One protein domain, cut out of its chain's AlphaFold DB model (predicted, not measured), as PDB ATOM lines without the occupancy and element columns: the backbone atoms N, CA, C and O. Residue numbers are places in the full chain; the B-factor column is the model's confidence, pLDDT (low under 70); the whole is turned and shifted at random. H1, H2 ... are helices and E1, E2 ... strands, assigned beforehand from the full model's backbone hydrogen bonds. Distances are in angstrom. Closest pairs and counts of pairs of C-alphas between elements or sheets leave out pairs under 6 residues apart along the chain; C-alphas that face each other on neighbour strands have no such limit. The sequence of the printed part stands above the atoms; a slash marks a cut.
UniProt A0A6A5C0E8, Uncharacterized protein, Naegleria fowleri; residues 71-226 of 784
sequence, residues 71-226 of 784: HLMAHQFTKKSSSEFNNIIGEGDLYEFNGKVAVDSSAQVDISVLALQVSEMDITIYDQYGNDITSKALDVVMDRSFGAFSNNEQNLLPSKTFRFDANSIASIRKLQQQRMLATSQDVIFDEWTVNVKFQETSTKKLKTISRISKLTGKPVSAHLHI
ATOM      1  N   HIS A  71     293.630 216.117 215.023       95.50
ATOM      2  CA  HIS A  71     294.733 215.210 215.366       95.50
ATOM      3  C   HIS A  71     294.182 213.818 215.702       95.50
ATOM      4  O   HIS A  71     293.153 213.698 216.368       95.50
ATOM      5  N   LEU A  72     294.881 212.772 215.259       93.00
ATOM      6  CA  LEU A  72     294.657 211.387 215.665       93.00
ATOM      7  C   LEU A  72     295.869 210.881 216.453       93.00
ATOM      8  O   LEU A  72     296.969 210.796 215.904       93.00
ATOM      9  N   MET A  73     295.630 210.479 217.699       90.19
ATOM     10  CA  MET A  73     296.581 209.803 218.578       90.19
ATOM     11  C   MET A  73     296.221 208.317 218.703       90.19
ATOM     12  O   MET A  73     295.052 207.976 218.895       90.19
ATOM     13  N   ALA A  74     297.221 207.436 218.655       86.00
ATOM     14  CA  ALA A  74     297.087 206.010 218.955       86.00
ATOM     15  C   ALA A  74     297.876 205.650 220.225       86.00
ATOM     16  O   ALA A  74     298.987 206.139 220.434       86.00
ATOM     17  N   HIS A  75     297.324 204.783 221.073       83.12
ATOM     18  CA  HIS A  75     297.950 204.364 222.328       83.12
ATOM     19  C   HIS A  75     297.644 202.893 222.664       83.12
ATOM     20  O   HIS A  75     296.633 202.333 222.236       83.12
ATOM     21  N   GLN A  76     298.514 202.258 223.453       77.94
ATOM     22  CA  GLN A  76     298.277 200.936 224.044       77.94
ATOM     23  C   GLN A  76     298.084 201.109 225.548       77.94
ATOM     24  O   GLN A  76     298.976 201.638 226.206       77.94
ATOM     25  N   PHE A  77     296.943 200.693 226.100       75.00
ATOM     26  CA  PHE A  77     296.684 200.886 227.529       75.00
ATOM     27  C   PHE A  77     297.755 200.225 228.402       75.00
ATOM     28  O   PHE A  77     298.071 199.043 228.246       75.00
ATOM     29  N   THR A  78     298.240 200.970 229.394       71.62
ATOM     30  CA  THR A  78     299.114 200.424 230.431       71.62
ATOM     31  C   THR A  78     298.257 199.780 231.520       71.62
ATOM     32  O   THR A  78     297.399 200.429 232.120       71.62
ATOM     33  N   LYS A  79     298.484 198.488 231.777       73.94
ATOM     34  CA  LYS A  79     297.886 197.768 232.908       73.94
ATOM     35  C   LYS A  79     298.471 198.305 234.217       73.94
ATOM     36  O   LYS A  79     299.690 198.275 234.388       73.94
ATOM     37  N   LYS A  80     297.624 198.736 235.156       73.06
ATOM     38  CA  LYS A  80     298.055 199.044 236.529       73.06
ATOM     39  C   LYS A  80     298.091 197.787 237.394       73.06
ATOM     40  O   LYS A  80     297.377 196.816 237.144       73.06
ATOM     41  N   SER A  81     298.942 197.803 238.419       60.53
ATOM     42  CA  SER A  81     298.980 196.729 239.413       60.53
ATOM     43  C   SER A  81     297.777 196.843 240.348       60.53
ATOM     44  O   SER A  81     297.513 197.913 240.899       60.53
ATOM     45  N   SER A  82     297.089 195.730 240.602       56.47
ATOM     46  CA  SER A  82     295.981 195.667 241.564       56.47
ATOM     47  C   SER A  82     296.400 196.049 242.994       56.47
ATOM     48  O   SER A  82     295.566 196.491 243.779       56.47
ATOM     49  N   SER A  83     297.698 195.970 243.312       54.06
ATOM     50  CA  SER A  83     298.272 196.376 244.602       54.06
ATOM     51  C   SER A  83     298.169 197.874 244.924       54.06
ATOM     52  O   SER A  83     298.409 198.249 246.068       54.06
ATOM     53  N   GLU A  84     297.853 198.740 243.955       53.97
ATOM     54  CA  GLU A  84     297.707 200.188 244.191       53.97
ATOM     55  C   GLU A  84     296.294 200.591 244.662       53.97
ATOM     56  O   GLU A  84     296.121 201.672 245.221       53.97
ATOM     57  N   PHE A  85     295.281 199.729 244.490       52.78
ATOM     58  CA  PHE A  85     293.865 200.051 244.736       52.78
ATOM     59  C   PHE A  85     293.214 199.141 245.793       52.78
ATOM     60  O   PHE A  85     292.256 198.419 245.522       52.78
ATOM     61  N   ASN A  86     293.677 199.249 247.043       46.56
ATOM     62  CA  ASN A  86     293.233 198.449 248.203       46.56
ATOM     63  C   ASN A  86     291.725 198.515 248.576       46.56
ATOM     64  O   ASN A  86     291.333 197.897 249.560       46.56
ATOM     65  N   ASN A  87     290.882 199.256 247.844       51.03
ATOM     66  CA  ASN A  87     289.477 199.525 248.197       51.03
ATOM     67  C   ASN A  87     288.446 199.229 247.081       51.03
ATOM     68  O   ASN A  87     287.272 199.551 247.255       51.03
ATOM     69  N   ILE A  88     288.834 198.634 245.942       52.19
ATOM     70  CA  ILE A  88     287.886 198.289 244.861       52.19
ATOM     71  C   ILE A  88     287.603 196.781 244.883       52.19
ATOM     72  O   ILE A  88     288.469 195.965 244.582       52.19
ATOM     73  N   ILE A  89     286.371 196.410 245.245       47.03
ATOM     74  CA  ILE A  89     285.952 195.019 245.492       47.03
ATOM     75  C   ILE A  89     285.565 194.324 244.170       47.03
ATOM     76  O   ILE A  89     284.405 193.975 243.954       47.03
ATOM     77  N   GLY A  90     286.524 194.161 243.257       56.50
ATOM     78  CA  GLY A  90     286.293 193.528 241.954       56.50
ATOM     79  C   GLY A  90     287.525 192.818 241.399       56.50
ATOM     80  O   GLY A  90     288.558 193.443 241.179       56.50
ATOM     81  N   GLU A  91     287.394 191.518 241.126       57.00
ATOM     82  CA  GLU A  91     288.406 190.727 240.417       57.00
ATOM     83  C   GLU A  91     288.441 191.119 238.929       57.00
ATOM     84  O   GLU A  91     287.638 190.651 238.120       57.00
ATOM     85  N   GLY A  92     289.376 191.995 238.565       65.62
ATOM     86  CA  GLY A  92     289.606 192.413 237.184       65.62
ATOM     87  C   GLY A  92     290.753 193.410 237.092       65.62
ATOM     88  O   GLY A  92     290.929 194.237 237.988       65.62
ATOM     89  N   ASP A  93     291.530 193.329 236.014       71.38
ATOM     90  CA  ASP A  93     292.657 194.231 235.782       71.38
ATOM     91  C   ASP A  93     292.163 195.652 235.472       71.38
ATOM     92  O   ASP A  93     291.256 195.843 234.659       71.38
ATOM     93  N   LEU A  94     292.761 196.654 236.124       78.56
ATOM     94  CA  LEU A  94     292.472 198.063 235.870       78.56
ATOM     95  C   LEU A  94     293.453 198.618 234.834       78.56
ATOM     96  O   LEU A  94     294.674 198.585 235.017       78.56
ATOM     97  N   TYR A  95     292.898 199.184 233.771       82.94
ATOM     98  CA  TYR A  95     293.629 199.870 232.720       82.94
ATOM     99  C   TYR A  95     293.294 201.358 232.770       82.94
ATOM    100  O   TYR A  95     292.125 201.745 232.834       82.94
ATOM    101  N   GLU A  96     294.328 202.195 232.731       85.06
ATOM    102  CA  GLU A  96     294.180 203.646 232.723       85.06
ATOM    103  C   GLU A  96     295.023 204.267 231.608       85.06
ATOM    104  O   GLU A  96     296.156 203.863 231.348       85.06
ATOM    105  N   PHE A  97     294.448 205.278 230.968       89.56
ATOM    106  CA  PHE A  97     295.124 206.206 230.082       89.56
ATOM    107  C   PHE A  97     294.932 207.632 230.602       89.56
ATOM    108  O   PHE A  97     293.863 208.001 231.093       89.56
ATOM    109  N   ASN A  98     295.970 208.446 230.465       91.44
ATOM    110  CA  ASN A  98     295.934 209.878 230.709       91.44
ATOM    111  C   ASN A  98     296.772 210.532 229.608       91.44
ATOM    112  O   ASN A  98     297.953 210.208 229.471       91.44
ATOM    113  N   GLY A  99     296.153 211.383 228.794       91.50
ATOM    114  CA  GLY A  99     296.812 212.002 227.654       91.50
ATOM    115  C   GLY A  99     296.279 213.391 227.354       91.50
ATOM    116  O   GLY A  99     295.086 213.669 227.472       91.50
ATOM    117  N   LYS A 100     297.210 214.247 226.949       93.44
ATOM    118  CA  LYS A 100     296.986 215.645 226.596       93.44
ATOM    119  C   LYS A 100     296.585 215.753 225.128       93.44
ATOM    120  O   LYS A 100     297.134 215.038 224.291       93.44
ATOM    121  N   VAL A 101     295.642 216.639 224.817       94.19
ATOM    122  CA  VAL A 101     295.232 216.955 223.440       94.19
ATOM    123  C   VAL A 101     295.194 218.465 223.231       94.19
ATOM    124  O   VAL A 101     294.715 219.188 224.105       94.19
ATOM    125  N   ALA A 102     295.688 218.930 222.082       93.50
ATOM    126  CA  ALA A 102     295.696 220.349 221.737       93.50
ATOM    127  C   ALA A 102     294.317 220.838 221.264       93.50
ATOM    128  O   ALA A 102     293.619 220.154 220.502       93.50
ATOM    129  N   VAL A 103     293.932 222.032 221.712       92.88
ATOM    130  CA  VAL A 103     292.608 222.623 221.513       92.88
ATOM    131  C   VAL A 103     292.742 224.089 221.105       92.88
ATOM    132  O   VAL A 103     293.014 224.959 221.927       92.88
ATOM    133  N   ASP A 104     292.511 224.366 219.822       91.62
ATOM    134  CA  ASP A 104     292.758 225.671 219.201       91.62
ATOM    135  C   ASP A 104     291.504 226.370 218.641       91.62
ATOM    136  O   ASP A 104     291.538 227.584 218.419       91.62
ATOM    137  N   SER A 105     290.376 225.664 218.482       90.94
ATOM    138  CA  SER A 105     289.119 226.252 217.987       90.94
ATOM    139  C   SER A 105     288.276 226.892 219.091       90.94
ATOM    140  O   SER A 105     287.964 226.256 220.096       90.94
ATOM    141  N   SER A 106     287.809 228.126 218.874       90.19
ATOM    142  CA  SER A 106     286.769 228.750 219.709       90.19
ATOM    143  C   SER A 106     285.332 228.388 219.291       90.19
ATOM    144  O   SER A 106     284.385 228.797 219.965       90.19
ATOM    145  N   ALA A 107     285.158 227.651 218.185       92.94
ATOM    146  CA  ALA A 107     283.868 227.407 217.538       92.94
ATOM    147  C   ALA A 107     283.279 226.020 217.843       92.94
ATOM    148  O   ALA A 107     282.112 225.925 218.228       92.94
ATOM    149  N   GLN A 108     284.074 224.958 217.685       94.44
ATOM    150  CA  GLN A 108     283.684 223.588 218.024       94.44
ATOM    151  C   GLN A 108     284.924 222.715 218.239       94.44
ATOM    152  O   GLN A 108     285.885 222.784 217.470       94.44
ATOM    153  N   VAL A 109     284.868 221.858 219.256       95.62
ATOM    154  CA  VAL A 109     285.882 220.850 219.572       95.62
ATOM    155  C   VAL A 109     285.158 219.526 219.810       95.62
ATOM    156  O   VAL A 109     284.330 219.448 220.713       95.62
ATOM    157  N   ASP A 110     285.449 218.486 219.025       96.06
ATOM    158  CA  ASP A 110     284.886 217.144 219.241       96.06
ATOM    159  C   ASP A 110     286.021 216.174 219.628       96.06
ATOM    160  O   ASP A 110     286.897 215.878 218.814       96.06
ATOM    161  N   ILE A 111     286.009 215.656 220.861       96.38
ATOM    162  CA  ILE A 111     286.954 214.626 221.334       96.38
ATOM    163  C   ILE A 111     286.286 213.263 221.190       96.38
ATOM    164  O   ILE A 111     285.391 212.911 221.959       96.38
ATOM    165  N   SER A 112     286.717 212.492 220.194       95.50
ATOM    166  CA  SER A 112     286.240 211.132 219.942       95.50
ATOM    167  C   SER A 112     287.235 210.116 220.482       95.50
ATOM    168  O   SER A 112     288.344 210.002 219.967       95.50
ATOM    169  N   VAL A 113     286.830 209.338 221.483       93.88
ATOM    170  CA  VAL A 113     287.584 208.160 221.927       93.88
ATOM    171  C   VAL A 113     287.052 206.944 221.178       93.88
ATOM    172  O   VAL A 113     285.841 206.732 221.151       93.88
ATOM    173  N   LEU A 114     287.930 206.158 220.552       90.00
ATOM    174  CA  LEU A 114     287.560 205.022 219.707       90.00
ATOM    175  C   LEU A 114     288.241 203.731 220.189       90.00
ATOM    176  O   LEU A 114     289.470 203.650 220.245       90.00
ATOM    177  N   ALA A 115     287.433 202.723 220.537       86.50
ATOM    178  CA  ALA A 115     287.883 201.411 221.014       86.50
ATOM    179  C   ALA A 115     286.754 200.362 220.942       86.50
ATOM    180  O   ALA A 115     285.581 200.676 221.153       86.50
ATOM    181  N   LEU A 116     287.105 199.083 220.759       80.81
ATOM    182  CA  LEU A 116     286.149 197.956 220.738       80.81
ATOM    183  C   LEU A 116     285.313 197.830 222.035       80.81
ATOM    184  O   LEU A 116     284.212 197.277 222.028       80.81
ATOM    185  N   GLN A 117     285.829 198.352 223.150       81.94
ATOM    186  CA  GLN A 117     285.227 198.328 224.484       81.94
ATOM    187  C   GLN A 117     284.764 199.718 224.959       81.94
ATOM    188  O   GLN A 117     284.485 199.885 226.138       81.94
ATOM    189  N   VAL A 118     284.640 200.734 224.093       87.88
ATOM    190  CA  VAL A 118     284.373 202.127 224.538       87.88
ATOM    191  C   VAL A 118     283.036 202.327 225.282       87.88
ATOM    192  O   VAL A 118     282.861 203.295 226.015       87.88
ATOM    193  N   SER A 119     282.101 201.380 225.151       87.31
ATOM    194  CA  SER A 119     280.856 201.324 225.943       87.31
ATOM    195  C   SER A 119     281.057 200.902 227.407       87.31
ATOM    196  O   SER A 119     280.176 201.131 228.229       87.31
ATOM    197  N   GLU A 120     282.210 200.317 227.729       86.19
ATOM    198  CA  GLU A 120     282.650 199.891 229.066       86.19
ATOM    199  C   GLU A 120     283.722 200.841 229.643       86.19
ATOM    200  O   GLU A 120     284.238 200.607 230.733       86.19
ATOM    201  N   MET A 121     284.059 201.920 228.921       89.75
ATOM    202  CA  MET A 121     285.043 202.920 229.338       89.75
ATOM    203  C   MET A 121     284.386 204.080 230.090       89.75
ATOM    204  O   MET A 121     283.526 204.799 229.556       89.75
ATOM    205  N   ASP A 122     284.870 204.319 231.306       93.12
ATOM    206  CA  ASP A 122     284.727 205.613 231.960       93.12
ATOM    207  C   ASP A 122     285.711 206.601 231.316       93.12
ATOM    208  O   ASP A 122     286.853 206.249 231.002       93.12
ATOM    209  N   ILE A 123     285.237 207.812 231.035       95.94
ATOM    210  CA  ILE A 123     285.991 208.829 230.296       95.94
ATOM    211  C   ILE A 123     285.697 210.184 230.918       95.94
ATOM    212  O   ILE A 123     284.548 210.630 230.903       95.94
ATOM    213  N   THR A 124     286.747 210.833 231.407       97.31
ATOM    214  CA  THR A 124     286.696 212.166 232.004       97.31
ATOM    215  C   THR A 124     287.616 213.091 231.216       97.31
ATOM    216  O   THR A 124     288.762 212.740 230.925       97.31
ATOM    217  N   ILE A 125     287.115 214.268 230.860       97.56
ATOM    218  CA  ILE A 125     287.864 215.313 230.167       97.56
ATOM    219  C   ILE A 125     288.078 216.452 231.158       97.56
ATOM    220  O   ILE A 125     287.119 217.018 231.683       97.56
ATOM    221  N   TYR A 126     289.339 216.787 231.403       96.19
ATOM    222  CA  TYR A 126     289.746 217.892 232.260       96.19
ATOM    223  C   TYR A 126     290.285 219.063 231.434       96.19
ATOM    224  O   TYR A 126     290.823 218.861 230.348       96.19
ATOM    225  N   ASP A 127     290.199 220.281 231.959       92.56
ATOM    226  CA  ASP A 127     290.988 221.403 231.440       92.56
ATOM    227  C   ASP A 127     292.447 221.352 231.955       92.56
ATOM    228  O   ASP A 127     292.804 220.515 232.789       92.56
ATOM    229  N   GLN A 128     293.301 222.256 231.474       87.00
ATOM    230  CA  GLN A 128     294.711 222.405 231.855       87.00
ATOM    231  C   GLN A 128     294.946 222.657 233.357       87.00
ATOM    232  O   GLN A 128     296.049 222.436 233.856       87.00
ATOM    233  N   TYR A 129     293.927 223.100 234.100       88.94
ATOM    234  CA  TYR A 129     293.995 223.264 235.554       88.94
ATOM    235  C   TYR A 129     293.477 222.023 236.306       88.94
ATOM    236  O   TYR A 129     293.519 221.977 237.540       88.94
ATOM    237  N   GLY A 130     292.968 221.009 235.607       90.19
ATOM    238  CA  GLY A 130     292.344 219.832 236.206       90.19
ATOM    239  C   GLY A 130     290.899 220.062 236.660       90.19
ATOM    240  O   GLY A 130     290.424 219.338 237.532       90.19
ATOM    241  N   ASN A 131     290.191 221.073 236.140       92.38
ATOM    242  CA  ASN A 131     288.735 221.146 236.302       92.38
ATOM    243  C   ASN A 131     288.089 220.063 235.427       92.38
ATOM    244  O   ASN A 131     288.397 219.999 234.241       92.38
ATOM    245  N   ASP A 132     287.179 219.248 235.966       95.75
ATOM    246  CA  ASP A 132     286.367 218.338 235.146       95.75
ATOM    247  C   ASP A 132     285.400 219.155 234.272       95.75
ATOM    248  O   ASP A 132     284.514 219.856 234.772       95.75
ATOM    249  N   ILE A 133     285.593 219.072 232.956       96.50
ATOM    250  CA  ILE A 133     284.773 219.725 231.935       96.50
ATOM    251  C   ILE A 133     283.906 218.722 231.165       96.50
ATOM    252  O   ILE A 133     283.182 219.127 230.265       96.50
ATOM    253  N   THR A 134     283.880 217.438 231.530       96.94
ATOM    254  CA  THR A 134     283.077 216.395 230.855       96.94
ATOM    255  C   THR A 134     281.592 216.767 230.782       96.94
ATOM    256  O   THR A 134     280.942 216.595 229.754       96.94
ATOM    257  N   SER A 135     281.069 217.369 231.857       96.38
ATOM    258  CA  SER A 135     279.692 217.885 231.958       96.38
ATOM    259  C   SER A 135     279.427 219.183 231.173       96.38
ATOM    260  O   SER A 135     278.306 219.690 231.185       96.38
ATOM    261  N   LYS A 136     280.446 219.740 230.506       96.50
ATOM    262  CA  LYS A 136     280.341 220.889 229.594       96.50
ATOM    263  C   LYS A 136     280.189 220.480 228.134       96.50
ATOM    264  O   LYS A 136     280.021 221.371 227.314       96.50
ATOM    265  N   ALA A 137     280.239 219.191 227.800       96.19
ATOM    266  CA  ALA A 137     279.925 218.743 226.450       96.19
ATOM    267  C   ALA A 137     278.437 219.004 226.127       96.19
ATOM    268  O   ALA A 137     277.560 218.671 226.923       96.19
ATOM    269  N   LEU A 138     278.160 219.580 224.955       95.19
ATOM    270  CA  LEU A 138     276.814 219.800 224.418       95.19
ATOM    271  C   LEU A 138     276.146 218.471 224.037       95.19
ATOM    272  O   LEU A 138     275.004 218.223 224.416       95.19
ATOM    273  N   ASP A 139     276.874 217.624 223.304       92.00
ATOM    274  CA  ASP A 139     276.469 216.260 222.956       92.00
ATOM    275  C   ASP A 139     277.501 215.265 223.516       92.00
ATOM    276  O   ASP A 139     278.711 215.472 223.378       92.00
ATOM    277  N   VAL A 140     277.032 214.134 224.053       93.44
ATOM    278  CA  VAL A 140     277.856 212.932 224.263       93.44
ATOM    279  C   VAL A 140     277.284 211.814 223.400       93.44
ATOM    280  O   VAL A 140     276.228 211.254 223.695       93.44
ATOM    281  N   VAL A 141     277.961 211.518 222.294       91.56
ATOM    282  CA  VAL A 141     277.487 210.603 221.250       91.56
ATOM    283  C   VAL A 141     278.208 209.266 221.371       91.56
ATOM    284  O   VAL A 141     279.415 209.181 221.152       91.56
ATOM    285  N   MET A 142     277.454 208.209 221.675       89.12
ATOM    286  CA  MET A 142     277.891 206.837 221.414       89.12
ATOM    287  C   MET A 142     277.627 206.527 219.941       89.12
ATOM    288  O   MET A 142     276.477 206.581 219.504       89.12
ATOM    289  N   ASP A 143     278.670 206.200 219.185       81.75
ATOM    290  CA  ASP A 143     278.588 205.893 217.756       81.75
ATOM    291  C   ASP A 143     279.153 204.484 217.488       81.75
ATOM    292  O   ASP A 143     280.036 203.996 218.198       81.75
ATOM    293  N   ARG A 144     278.624 203.807 216.466       78.06
ATOM    294  CA  ARG A 144     279.137 202.527 215.944       78.06
ATOM    295  C   ARG A 144     279.553 202.620 214.477       78.06
ATOM    296  O   ARG A 144     279.868 201.599 213.894       78.06
ATOM    297  N   SER A 145     279.544 203.801 213.863       71.50
ATOM    298  CA  SER A 145     279.709 203.970 212.412       71.50
ATOM    299  C   SER A 145     281.088 204.460 211.948       71.50
ATOM    300  O   SER A 145     281.273 204.719 210.757       71.50
ATOM    301  N   PHE A 146     282.093 204.558 212.825       73.31
ATOM    302  CA  PHE A 146     283.446 204.858 212.351       73.31
ATOM    303  C   PHE A 146     284.030 203.655 211.594       73.31
ATOM    304  O   PHE A 146     284.078 202.540 212.114       73.31
ATOM    305  N   GLY A 147     284.458 203.887 210.350       60.56
ATOM    306  CA  GLY A 147     284.857 202.828 209.414       60.56
ATOM    307  C   GLY A 147     283.718 202.252 208.559       60.56
ATOM    308  O   GLY A 147     283.947 201.285 207.835       60.56
ATOM    309  N   ALA A 148     282.518 202.843 208.587       63.16
ATOM    310  CA  ALA A 148     281.309 202.307 207.947       63.16
ATOM    311  C   ALA A 148     281.217 202.424 206.408       63.16
ATOM    312  O   ALA A 148     280.148 202.674 205.855       63.16
ATOM    313  N   PHE A 149     282.316 202.106 205.717       59.00
ATOM    314  CA  PHE A 149     282.246 201.468 204.397       59.00
ATOM    315  C   PHE A 149     281.503 200.118 204.482       59.00
ATOM    316  O   PHE A 149     280.794 199.732 203.554       59.00
ATOM    317  N   SER A 150     281.652 199.416 205.614       64.69
ATOM    318  CA  SER A 150     280.917 198.194 205.949       64.69
ATOM    319  C   SER A 150     279.637 198.483 206.742       64.69
ATOM    320  O   SER A 150     279.512 199.508 207.408       64.69
ATOM    321  N   ASN A 151     278.707 197.530 206.714       68.62
ATOM    322  CA  ASN A 151     277.556 197.421 207.612       68.62
ATOM    323  C   ASN A 151     277.679 196.253 208.620       68.62
ATOM    324  O   ASN A 151     276.827 196.120 209.496       68.62
ATOM    325  N   ASN A 152     278.742 195.437 208.562       72.06
ATOM    326  CA  ASN A 152     279.015 194.425 209.589       72.06
ATOM    327  C   ASN A 152     279.517 195.097 210.874       72.06
ATOM    328  O   ASN A 152     280.599 195.676 210.860       72.06
ATOM    329  N   GLU A 153     278.818 194.935 212.004       68.25
ATOM    330  CA  GLU A 153     279.262 195.464 213.308       68.25
ATOM    331  C   GLU A 153     280.681 195.029 213.721       68.25
ATOM    332  O   GLU A 153     281.325 195.716 214.510       68.25
ATOM    333  N   GLN A 154     281.191 193.904 213.204       67.62
ATOM    334  CA  GLN A 154     282.554 193.424 213.478       67.62
ATOM    335  C   GLN A 154     283.633 194.213 212.716       67.62
ATOM    336  O   GLN A 154     284.786 194.224 213.139       67.62
ATOM    337  N   ASN A 155     283.260 194.898 211.631       69.56
ATOM    338  CA  ASN A 155     284.155 195.680 210.773       69.56
ATOM    339  C   ASN A 155     284.075 197.187 211.080       69.56
ATOM    340  O   ASN A 155     284.586 197.997 210.307       69.56
ATOM    341  N   LEU A 156     283.445 197.560 212.198       75.81
ATOM    342  CA  LEU A 156     283.247 198.936 212.644       75.81
ATOM    343  C   LEU A 156     283.979 199.193 213.961       75.81
ATOM    344  O   LEU A 156     284.067 198.312 214.815       75.81
ATOM    345  N   LEU A 157     284.469 200.418 214.153       82.19
ATOM    346  CA  LEU A 157     285.077 200.845 215.412       82.19
ATOM    347  C   LEU A 157     284.067 201.676 216.222       82.19
ATOM    348  O   LEU A 157     283.716 202.781 215.802       82.19
ATOM    349  N   PRO A 158     283.610 201.197 217.395       86.81
ATOM    350  CA  PRO A 158     282.782 202.001 218.282       86.81
ATOM    351  C   PRO A 158     283.534 203.234 218.793       86.81
ATOM    352  O   PRO A 158     284.721 203.153 219.127       86.81
ATOM    353  N   SER A 159     282.826 204.358 218.927       91.50
ATOM    354  CA  SER A 159     283.348 205.571 219.559       91.50
ATOM    355  C   SER A 159     282.411 206.139 220.626       91.50
ATOM    356  O   SER A 159     281.201 205.895 220.641       91.50
ATOM    357  N   LYS A 160     282.999 206.928 221.526       94.94
ATOM    358  CA  LYS A 160     282.320 207.792 222.491       94.94
ATOM    359  C   LYS A 160     282.878 209.195 222.283       94.94
ATOM    360  O   LYS A 160     284.049 209.442 222.572       94.94
ATOM    361  N   THR A 161     282.068 210.074 221.706       95.56
ATOM    362  CA  THR A 161     282.481 211.419 221.301       95.56
ATOM    363  C   THR A 161     281.830 212.478 222.173       95.56
ATOM    364  O   THR A 161     280.609 212.512 222.307       95.56
ATOM    365  N   PHE A 162     282.649 213.368 222.720       96.94
ATOM    366  CA  PHE A 162     282.238 214.531 223.496       96.94
ATOM    367  C   PHE A 162     282.378 215.777 222.623       96.94
ATOM    368  O   PHE A 162     283.490 216.122 222.220       96.94
ATOM    369  N   ARG A 163     281.256 216.434 222.320       95.81
ATOM    370  CA  ARG A 163     281.222 217.695 221.574       95.81
ATOM    371  C   ARG A 163     281.198 218.880 222.518       95.81
ATOM    372  O   ARG A 163     280.317 218.962 223.365       95.81
ATOM    373  N   PHE A 164     282.034 219.868 222.254       96.06
ATOM    374  CA  PHE A 164     282.012 221.175 222.891       96.06
ATOM    375  C   PHE A 164     281.763 222.227 221.809       96.06
ATOM    376  O   PHE A 164     282.571 222.383 220.898       96.06
ATOM    377  N   ASP A 165     280.633 222.925 221.879       94.88
ATOM    378  CA  ASP A 165     280.321 224.038 220.975       94.88
ATOM    379  C   ASP A 165     280.895 225.369 221.495       94.88
ATOM    380  O   ASP A 165     281.407 225.452 222.613       94.88
ATOM    381  N   ALA A 166     280.746 226.446 220.724       94.62
ATOM    382  CA  ALA A 166     281.183 227.786 221.114       94.62
ATOM    383  C   ALA A 166     280.646 228.235 222.493       94.62
ATOM    384  O   ALA A 166     281.359 228.910 223.238       94.62
ATOM    385  N   ASN A 167     279.422 227.844 222.879       96.00
ATOM    386  CA  ASN A 167     278.866 228.158 224.201       96.00
ATOM    387  C   ASN A 167     279.551 227.355 225.319       96.00
ATOM    388  O   ASN A 167     279.898 227.913 226.364       96.00
ATOM    389  N   SER A 168     279.783 226.064 225.082       95.81
ATOM    390  CA  SER A 168     280.530 225.156 225.958       95.81
ATOM    391  C   SER A 168     281.948 225.677 226.202       95.81
ATOM    392  O   SER A 168     282.351 225.890 227.347       95.81
ATOM    393  N   ILE A 169     282.665 225.993 225.120       94.19
ATOM    394  CA  ILE A 169     284.026 226.539 225.127       94.19
ATOM    395  C   ILE A 169     284.055 227.896 225.846       94.19
ATOM    396  O   ILE A 169     284.896 228.120 226.716       94.19
ATOM    397  N   ALA A 170     283.091 228.787 225.588       92.88
ATOM    398  CA  ALA A 170     282.975 230.059 226.304       92.88
ATOM    399  C   ALA A 170     282.650 229.892 227.804       92.88
ATOM    400  O   ALA A 170     283.059 230.731 228.613       92.88
ATOM    401  N   SER A 171     281.950 228.826 228.214       93.81
ATOM    402  CA  SER A 171     281.781 228.488 229.635       93.81
ATOM    403  C   SER A 171     283.074 227.966 230.259       93.81
ATOM    404  O   SER A 171     283.326 228.289 231.419       93.81
ATOM    405  N   ILE A 172     283.860 227.168 229.536       92.81
ATOM    406  CA  ILE A 172     285.148 226.637 230.007       92.81
ATOM    407  C   ILE A 172     286.146 227.790 230.179       92.81
ATOM    408  O   ILE A 172     286.703 227.958 231.262       92.81
ATOM    409  N   ARG A 173     286.259 228.685 229.187       88.75
ATOM    410  CA  ARG A 173     287.136 229.871 229.238       88.75
ATOM    411  C   ARG A 173     286.854 230.799 230.420       88.75
ATOM    412  O   ARG A 173     287.790 231.337 231.003       88.75
ATOM    413  N   LYS A 174     285.593 230.937 230.844       89.62
ATOM    414  CA  LYS A 174     285.234 231.696 232.059       89.62
ATOM    415  C   LYS A 174     285.723 231.025 233.349       89.62
ATOM    416  O   LYS A 174     286.186 231.727 234.243       89.62
ATOM    417  N   LEU A 175     285.660 229.694 233.440       87.50
ATOM    418  CA  LEU A 175     286.174 228.933 234.591       87.50
ATOM    419  C   LEU A 175     287.710 228.983 234.649       87.50
ATOM    420  O   LEU A 175     288.276 229.258 235.705       87.50
ATOM    421  N   GLN A 176     288.371 228.813 233.500       86.69
ATOM    422  CA  GLN A 176     289.819 228.971 233.343       86.69
ATOM    423  C   GLN A 176     290.279 230.372 233.796       86.69
ATOM    424  O   GLN A 176     291.165 230.484 234.640       86.69
ATOM    425  N   GLN A 177     289.625 231.444 233.326       85.44
ATOM    426  CA  GLN A 177     289.920 232.829 233.734       85.44
ATOM    427  C   GLN A 177     289.719 233.074 235.238       85.44
ATOM    428  O   GLN A 177     290.544 233.730 235.870       85.44
ATOM    429  N   GLN A 178     288.646 232.539 235.831       86.56
ATOM    430  CA  GLN A 178     288.412 232.635 237.277       86.56
ATOM    431  C   GLN A 178     289.506 231.926 238.083       86.56
ATOM    432  O   GLN A 178     289.922 232.433 239.123       86.56
ATOM    433  N   ARG A 179     289.999 230.779 237.599       83.50
ATOM    434  CA  ARG A 179     291.048 230.010 238.274       83.50
ATOM    435  C   ARG A 179     292.435 230.635 238.108       83.50
ATOM    436  O   ARG A 179     293.151 230.734 239.097       83.50
ATOM    437  N   MET A 180     292.759 231.163 236.927       81.69
ATOM    438  CA  MET A 180     293.952 231.984 236.661       81.69
ATOM    439  C   MET A 180     294.060 233.169 237.640       81.69
ATOM    440  O   MET A 180     295.097 233.356 238.273       81.69
ATOM    441  N   LEU A 181     292.967 233.923 237.840       84.56
ATOM    442  CA  LEU A 181     292.909 235.032 238.809       84.56
ATOM    443  C   LEU A 181     293.107 234.596 240.274       84.56
ATOM    444  O   LEU A 181     293.385 235.442 241.120       84.56
ATOM    445  N   ALA A 182     292.958 233.304 240.580       84.94
ATOM    446  CA  ALA A 182     293.161 232.738 241.913       84.94
ATOM    447  C   ALA A 182     294.531 232.051 242.095       84.94
ATOM    448  O   ALA A 182     294.960 231.882 243.235       84.94
ATOM    449  N   THR A 183     295.215 231.648 241.016       82.38
ATOM    450  CA  THR A 183     296.527 230.967 241.080       82.38
ATOM    451  C   THR A 183     297.716 231.842 240.685       82.38
ATOM    452  O   THR A 183     298.849 231.443 240.948       82.38
ATOM    453  N   SER A 184     297.489 233.012 240.076       80.06
ATOM    454  CA  SER A 184     298.546 233.897 239.545       80.06
ATOM    455  C   SER A 184     299.485 233.205 238.543       80.06
ATOM    456  O   SER A 184     300.660 233.551 238.447       80.06
ATOM    457  N   GLN A 185     298.974 232.207 237.818       72.44
ATOM    458  CA  GLN A 185     299.696 231.513 236.751       72.44
ATOM    459  C   GLN A 185     299.422 232.163 235.394       72.44
ATOM    460  O   GLN A 185     298.320 232.661 235.153       72.44
ATOM    461  N   ASP A 186     300.408 232.093 234.500       63.94
ATOM    462  CA  ASP A 186     300.261 232.525 233.114       63.94
ATOM    463  C   ASP A 186     299.207 231.711 232.345       63.94
ATOM    464  O   ASP A 186     298.812 230.598 232.715       63.94
ATOM    465  N   VAL A 187     298.734 232.307 231.252       54.00
ATOM    466  CA  VAL A 187     297.675 231.755 230.409       54.00
ATOM    467  C   VAL A 187     298.236 230.715 229.445       54.00
ATOM    468  O   VAL A 187     298.894 231.047 228.464       54.00
ATOM    469  N   ILE A 188     297.867 229.464 229.696       58.59
ATOM    470  CA  ILE A 188     297.828 228.366 228.725       58.59
ATOM    471  C   ILE A 188     296.336 228.031 228.601       58.59
ATOM    472  O   ILE A 188     295.671 227.912 229.632       58.59
ATOM    473  N   PHE A 189     295.767 227.956 227.396       62.69
ATOM    474  CA  PHE A 189     294.309 227.777 227.177       62.69
ATOM    475  C   PHE A 189     293.961 226.520 226.364       62.69
ATOM    476  O   PHE A 189     292.790 226.168 226.238       62.69
ATOM    477  N   ASP A 190     294.980 225.863 225.834       74.56
ATOM    478  CA  ASP A 190     295.016 225.148 224.562       74.56
ATOM    479  C   ASP A 190     295.387 223.665 224.710       74.56
ATOM    480  O   ASP A 190     295.630 222.979 223.724       74.56
ATOM    481  N   GLU A 191     295.361 223.136 225.934       88.38
ATOM    482  CA  GLU A 191     295.634 221.729 226.228       88.38
ATOM    483  C   GLU A 191     294.575 221.147 227.178       88.38
ATOM    484  O   GLU A 191     294.356 221.675 228.269       88.38
ATOM    485  N   TRP A 192     293.914 220.049 226.787       94.38
ATOM    486  CA  TRP A 192     292.924 219.351 227.624       94.38
ATOM    487  C   TRP A 192     293.381 217.944 228.055       94.38
ATOM    488  O   TRP A 192     294.048 217.201 227.335       94.38
ATOM    489  N   THR A 193     293.008 217.601 229.285       95.88
ATOM    490  CA  THR A 193     293.129 216.342 230.037       95.88
ATOM    491  C   THR A 193     292.244 215.160 229.616       95.88
ATOM    492  O   THR A 193     291.222 214.990 230.275       95.88
ATOM    493  N   VAL A 194     292.553 214.308 228.629       96.50
ATOM    494  CA  VAL A 194     291.714 213.108 228.376       96.50
ATOM    495  C   VAL A 194     292.154 211.936 229.257       96.50
ATOM    496  O   VAL A 194     293.216 211.344 229.055       96.50
ATOM    497  N   ASN A 195     291.319 211.565 230.228       95.50
ATOM    498  CA  ASN A 195     291.509 210.391 231.075       95.50
ATOM    499  C   ASN A 195     290.489 209.304 230.711       95.50
ATOM    500  O   ASN A 195     289.292 209.567 230.634       95.50
ATOM    501  N   VAL A 196     290.969 208.079 230.490       93.12
ATOM    502  CA  VAL A 196     290.132 206.917 230.160       93.12
ATOM    503  C   VAL A 196     290.464 205.785 231.120       93.12
ATOM    504  O   VAL A 196     291.634 205.429 231.274       93.12
ATOM    505  N   LYS A 197     289.443 205.200 231.742       89.75
ATOM    506  CA  LYS A 197     289.562 204.058 232.651       89.75
ATOM    507  C   LYS A 197     288.650 202.929 232.183       89.75
ATOM    508  O   LYS A 197     287.493 203.167 231.840       89.75
ATOM    509  N   PHE A 198     289.135 201.692 232.224       84.88
ATOM    510  CA  PHE A 198     288.265 200.516 232.168       84.88
ATOM    511  C   PHE A 198     288.790 199.404 233.075       84.88
ATOM    512  O   PHE A 198     289.999 199.250 233.258       84.88
ATOM    513  N   GLN A 199     287.868 198.627 233.640       78.50
ATOM    514  CA  GLN A 199     288.187 197.424 234.401       78.50
ATOM    515  C   GLN A 199     287.811 196.200 233.568       78.50
ATOM    516  O   GLN A 199     286.664 196.062 233.135       78.50
ATOM    517  N   GLU A 200     288.766 195.303 233.335       69.69
ATOM    518  CA  GLU A 200     288.536 194.086 232.559       69.69
ATOM    519  C   GLU A 200     287.752 193.061 233.389       69.69
ATOM    520  O   GLU A 200     288.314 192.223 234.097       69.69
ATOM    521  N   THR A 201     286.421 193.141 233.320       63.62
ATOM    522  CA  THR A 201     285.534 192.173 233.976       63.62
ATOM    523  C   THR A 201     285.460 190.878 233.160       63.62
ATOM    524  O   THR A 201     285.195 190.859 231.958       63.62
ATOM    525  N   SER A 202     285.732 189.756 233.820       52.22
ATOM    526  CA  SER A 202     286.325 188.553 233.212       52.22
ATOM    527  C   SER A 202     285.426 187.692 232.303       52.22
ATOM    528  O   SER A 202     285.792 186.559 231.973       52.22
ATOM    529  N   THR A 203     284.246 188.161 231.869       50.25
ATOM    530  CA  THR A 203     283.234 187.287 231.239       50.25
ATOM    531  C   THR A 203     282.784 187.677 229.820       50.25
ATOM    532  O   THR A 203     282.441 188.807 229.490       50.25
ATOM    533  N   LYS A 204     282.716 186.650 228.960       51.47
ATOM    534  CA  LYS A 204     282.183 186.635 227.579       51.47
ATOM    535  C   LYS A 204     282.993 187.393 226.507       51.47
ATOM    536  O   LYS A 204     283.509 186.705 225.624       51.47
ATOM    537  N   LYS A 205     283.139 188.728 226.533       52.41
ATOM    538  CA  LYS A 205     283.745 189.489 225.401       52.41
ATOM    539  C   LYS A 205     285.206 189.126 225.100       52.41
ATOM    540  O   LYS A 205     285.589 189.075 223.931       52.41
ATOM    541  N   LEU A 206     285.987 188.763 226.119       48.75
ATOM    542  CA  LEU A 206     287.377 188.300 225.985       48.75
ATOM    543  C   LEU A 206     287.559 187.133 224.995       48.75
ATOM    544  O   LEU A 206     288.606 187.018 224.358       48.75
ATOM    545  N   LYS A 207     286.533 186.293 224.782       50.97
ATOM    546  CA  LYS A 207     286.594 185.233 223.760       50.97
ATOM    547  C   LYS A 207     286.708 185.807 222.346       50.97
ATOM    548  O   LYS A 207     287.479 185.266 221.557       50.97
ATOM    549  N   THR A 208     286.022 186.911 222.045       51.47
ATOM    550  CA  THR A 208     286.122 187.618 220.758       51.47
ATOM    551  C   THR A 208     287.507 188.233 220.582       51.47
ATOM    552  O   THR A 208     288.133 188.001 219.554       51.47
ATOM    553  N   ILE A 209     288.041 188.897 221.613       51.50
ATOM    554  CA  ILE A 209     289.406 189.461 221.616       51.50
ATOM    555  C   ILE A 209     290.442 188.356 221.344       51.50
ATOM    556  O   ILE A 209     291.266 188.475 220.441       51.50
ATOM    557  N   SER A 210     290.333 187.217 222.039       50.31
ATOM    558  CA  SER A 210     291.209 186.056 221.823       50.31
ATOM    559  C   SER A 210     291.045 185.404 220.441       50.31
ATOM    560  O   SER A 210     291.974 184.768 219.949       50.31
ATOM    561  N   ARG A 211     289.873 185.547 219.803       51.97
ATOM    562  CA  ARG A 211     289.602 185.044 218.449       51.97
ATOM    563  C   ARG A 211     290.189 185.977 217.395       51.97
ATOM    564  O   ARG A 211     290.819 185.473 216.476       51.97
ATOM    565  N   ILE A 212     290.060 187.294 217.564       51.47
ATOM    566  CA  ILE A 212     290.722 188.300 216.720       51.47
ATOM    567  C   ILE A 212     292.240 188.125 216.818       51.47
ATOM    568  O   ILE A 212     292.884 187.943 215.796       51.47
ATOM    569  N   SER A 213     292.801 188.029 218.028       51.31
ATOM    570  CA  SER A 213     294.238 187.782 218.236       51.31
ATOM    571  C   SER A 213     294.738 186.489 217.566       51.31
ATOM    572  O   SER A 213     295.828 186.460 216.998       51.31
ATOM    573  N   LYS A 214     293.919 185.426 217.546       49.91
ATOM    574  CA  LYS A 214     294.215 184.176 216.818       49.91
ATOM    575  C   LYS A 214     294.044 184.268 215.296       49.91
ATOM    576  O   LYS A 214     294.616 183.437 214.600       49.91
ATOM    577  N   LEU A 215     293.264 185.223 214.791       44.50
ATOM    578  CA  LEU A 215     293.070 185.472 213.358       44.50
ATOM    579  C   LEU A 215     294.134 186.424 212.793       44.50
ATOM    580  O   LEU A 215     294.591 186.223 211.675       44.50
ATOM    581  N   THR A 216     294.549 187.435 213.560       45.56
ATOM    582  CA  THR A 216     295.545 188.442 213.147       45.56
ATOM    583  C   THR A 216     296.981 188.067 213.510       45.56
ATOM    584  O   THR A 216     297.915 188.720 213.050       45.56
ATOM    585  N   GLY A 217     297.181 187.069 214.378       45.03
ATOM    586  CA  GLY A 217     298.491 186.670 214.904       45.03
ATOM    587  C   GLY A 217     299.133 187.681 215.864       45.03
ATOM    588  O   GLY A 217     300.192 187.400 216.425       45.03
ATOM    589  N   LYS A 218     298.507 188.844 216.081       44.88
ATOM    590  CA  LYS A 218     298.983 189.900 216.982       44.88
ATOM    591  C   LYS A 218     298.350 189.731 218.370       44.88
ATOM    592  O   LYS A 218     297.160 189.408 218.453       44.88
ATOM    593  N   PRO A 219     299.076 189.978 219.477       43.19
ATOM    594  CA  PRO A 219     298.433 190.155 220.772       43.19
ATOM    595  C   PRO A 219     297.551 191.404 220.695       43.19
ATOM    596  O   PRO A 219     298.050 192.495 220.433       43.19
ATOM    597  N   VAL A 220     296.243 191.251 220.909       50.84
ATOM    598  CA  VAL A 220     295.342 192.405 221.022       50.84
ATOM    599  C   VAL A 220     295.518 192.984 222.423       50.84
ATOM    600  O   VAL A 220     294.770 192.649 223.342       50.84
ATOM    601  N   SER A 221     296.541 193.824 222.597       52.03
ATOM    602  CA  SER A 221     296.523 194.801 223.682       52.03
ATOM    603  C   SER A 221     295.321 195.723 223.473       52.03
ATOM    604  O   SER A 221     294.835 195.904 222.351       52.03
ATOM    605  N   ALA A 222     294.779 196.280 224.555       58.66
ATOM    606  CA  ALA A 222     293.712 197.256 224.416       58.66
ATOM    607  C   ALA A 222     294.290 198.494 223.707       58.66
ATOM    608  O   ALA A 222     295.126 199.216 224.257       58.66
ATOM    609  N   HIS A 223     293.876 198.689 222.458       74.06
ATOM    610  CA  HIS A 223     294.281 199.810 221.622       74.06
ATOM    611  C   HIS A 223     293.258 200.933 221.754       74.06
ATOM    612  O   HIS A 223     292.074 200.748 221.467       74.06
ATOM    613  N   LEU A 224     293.736 202.095 222.182       86.12
ATOM    614  CA  LEU A 224     292.963 203.319 222.300       86.12
ATOM    615  C   LEU A 224     293.328 204.237 221.139       86.12
ATOM    616  O   LEU A 224     294.510 204.485 220.904       86.12
ATOM    617  N   HIS A 225     292.328 204.773 220.450       89.94
ATOM    618  CA  HIS A 225     292.525 205.898 219.544       89.94
ATOM    619  C   HIS A 225     291.770 207.111 220.082       89.94
ATOM    620  O   HIS A 225     290.657 206.978 220.596       89.94
ATOM    621  N   ILE A 226     292.378 208.289 219.973       92.56
ATOM    622  CA  ILE A 226     291.760 209.567 220.324       92.56
ATOM    623  C   ILE A 226     291.868 210.476 219.110       92.56
ATOM    624  O   ILE A 226     292.962 210.796 218.651       92.56
TER     625      ILE A 226
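What this domain is: This is residues 71 to 226 of the 784 residues of an uncharacterized protein of Naegleria fowleri (UniProt A0A6A5C0E8). Two twisted antiparallel sheets, one of five strands and one of three, sit face to face as a sandwich with their strands crossed at 34 degrees. H1 lies at one end of the long axis, and H2, on neither sheet, lies at the opposite end. The printed part has 156 residues, in the order E1, E2, E3, E4, E5, E6, H1, E7, H2, E8; the class is mixed, helices and strands. The whole is only just compact, close to loose, with a radius of gyration of the C-alphas of 17.8 A, and its outline is flat, spanning 54 by 44 by 22 A.

How they stand to each other: The larger sheet runs E1, residues 71 to 76, E8, 223 to 226, E3, 108 to 114, E6, 157 to 165, and E5, 139 to 146, and is strongly twisted. E1 and E8 are antiparallel, with N 73 and O 226 at 2.9 A, within hydrogen-bond range. Within that range too are N 114 and O 225 of E3 and E8, 2.8 A, N 111 and O 162 of E3 and E6, 2.9 A, and N 141 and O 161 of the hairpin E5 and E6, 2.8 A. E5 bends by 62 degrees at residue 143. The smaller sheet runs E2, residues 92 to 102, E7, 191 to 201, and E4, 122 to 126; N 97 and O 196 are 2.8 A apart, and N 126 and O 193 are 2.8 A apart. The facing parts of the two sheets are 9.5 A centre to centre. E1 and E2 are near each other, with 11 pairs of C-alphas within 10 A. Residues 78 to 79 pair with residues 95 to 96 of E2, antiparallel. H1, residues 166 to 183, is on the larger sheet, which gives two layers, a helix on one face of a sheet; the closest C-alphas of E3 and H1 are those of Gln 108 and Ala 166, 5.8 A. H2, residues 206 to 216, is on neither sheet. In H1 and H2 every O i to N i+4 pair is within hydrogen-bond range.

Where its parts are: E1 begins at C-alpha 71, (294.733, 215.210, 215.366). E2 measures 32.5 A, E6 24.3 A, E7 32.2 A and H1 25.4 A; E1 and E5 measure 17.1 A each, E3 19.0 A, E4 13.3 A, H2 15.2 A and E8 10.2 A. H1 ends at C-alpha 183, (296.527, 230.967, 241.080). E8 ends at C-alpha 226, (291.760, 209.567, 220.324).

The domain as a whole: The C-alphas farthest apart are those of Leu 181 and Leu 215, 55.7 A. The printed part has no cut. The links E1 to E2 and E4 to E5 are long. The mean pLDDT of the printed part is 78.6; it is under 70 at residues 81 to 92, 147 to 151, 153 to 155, 186 to 189 and 200 to 222.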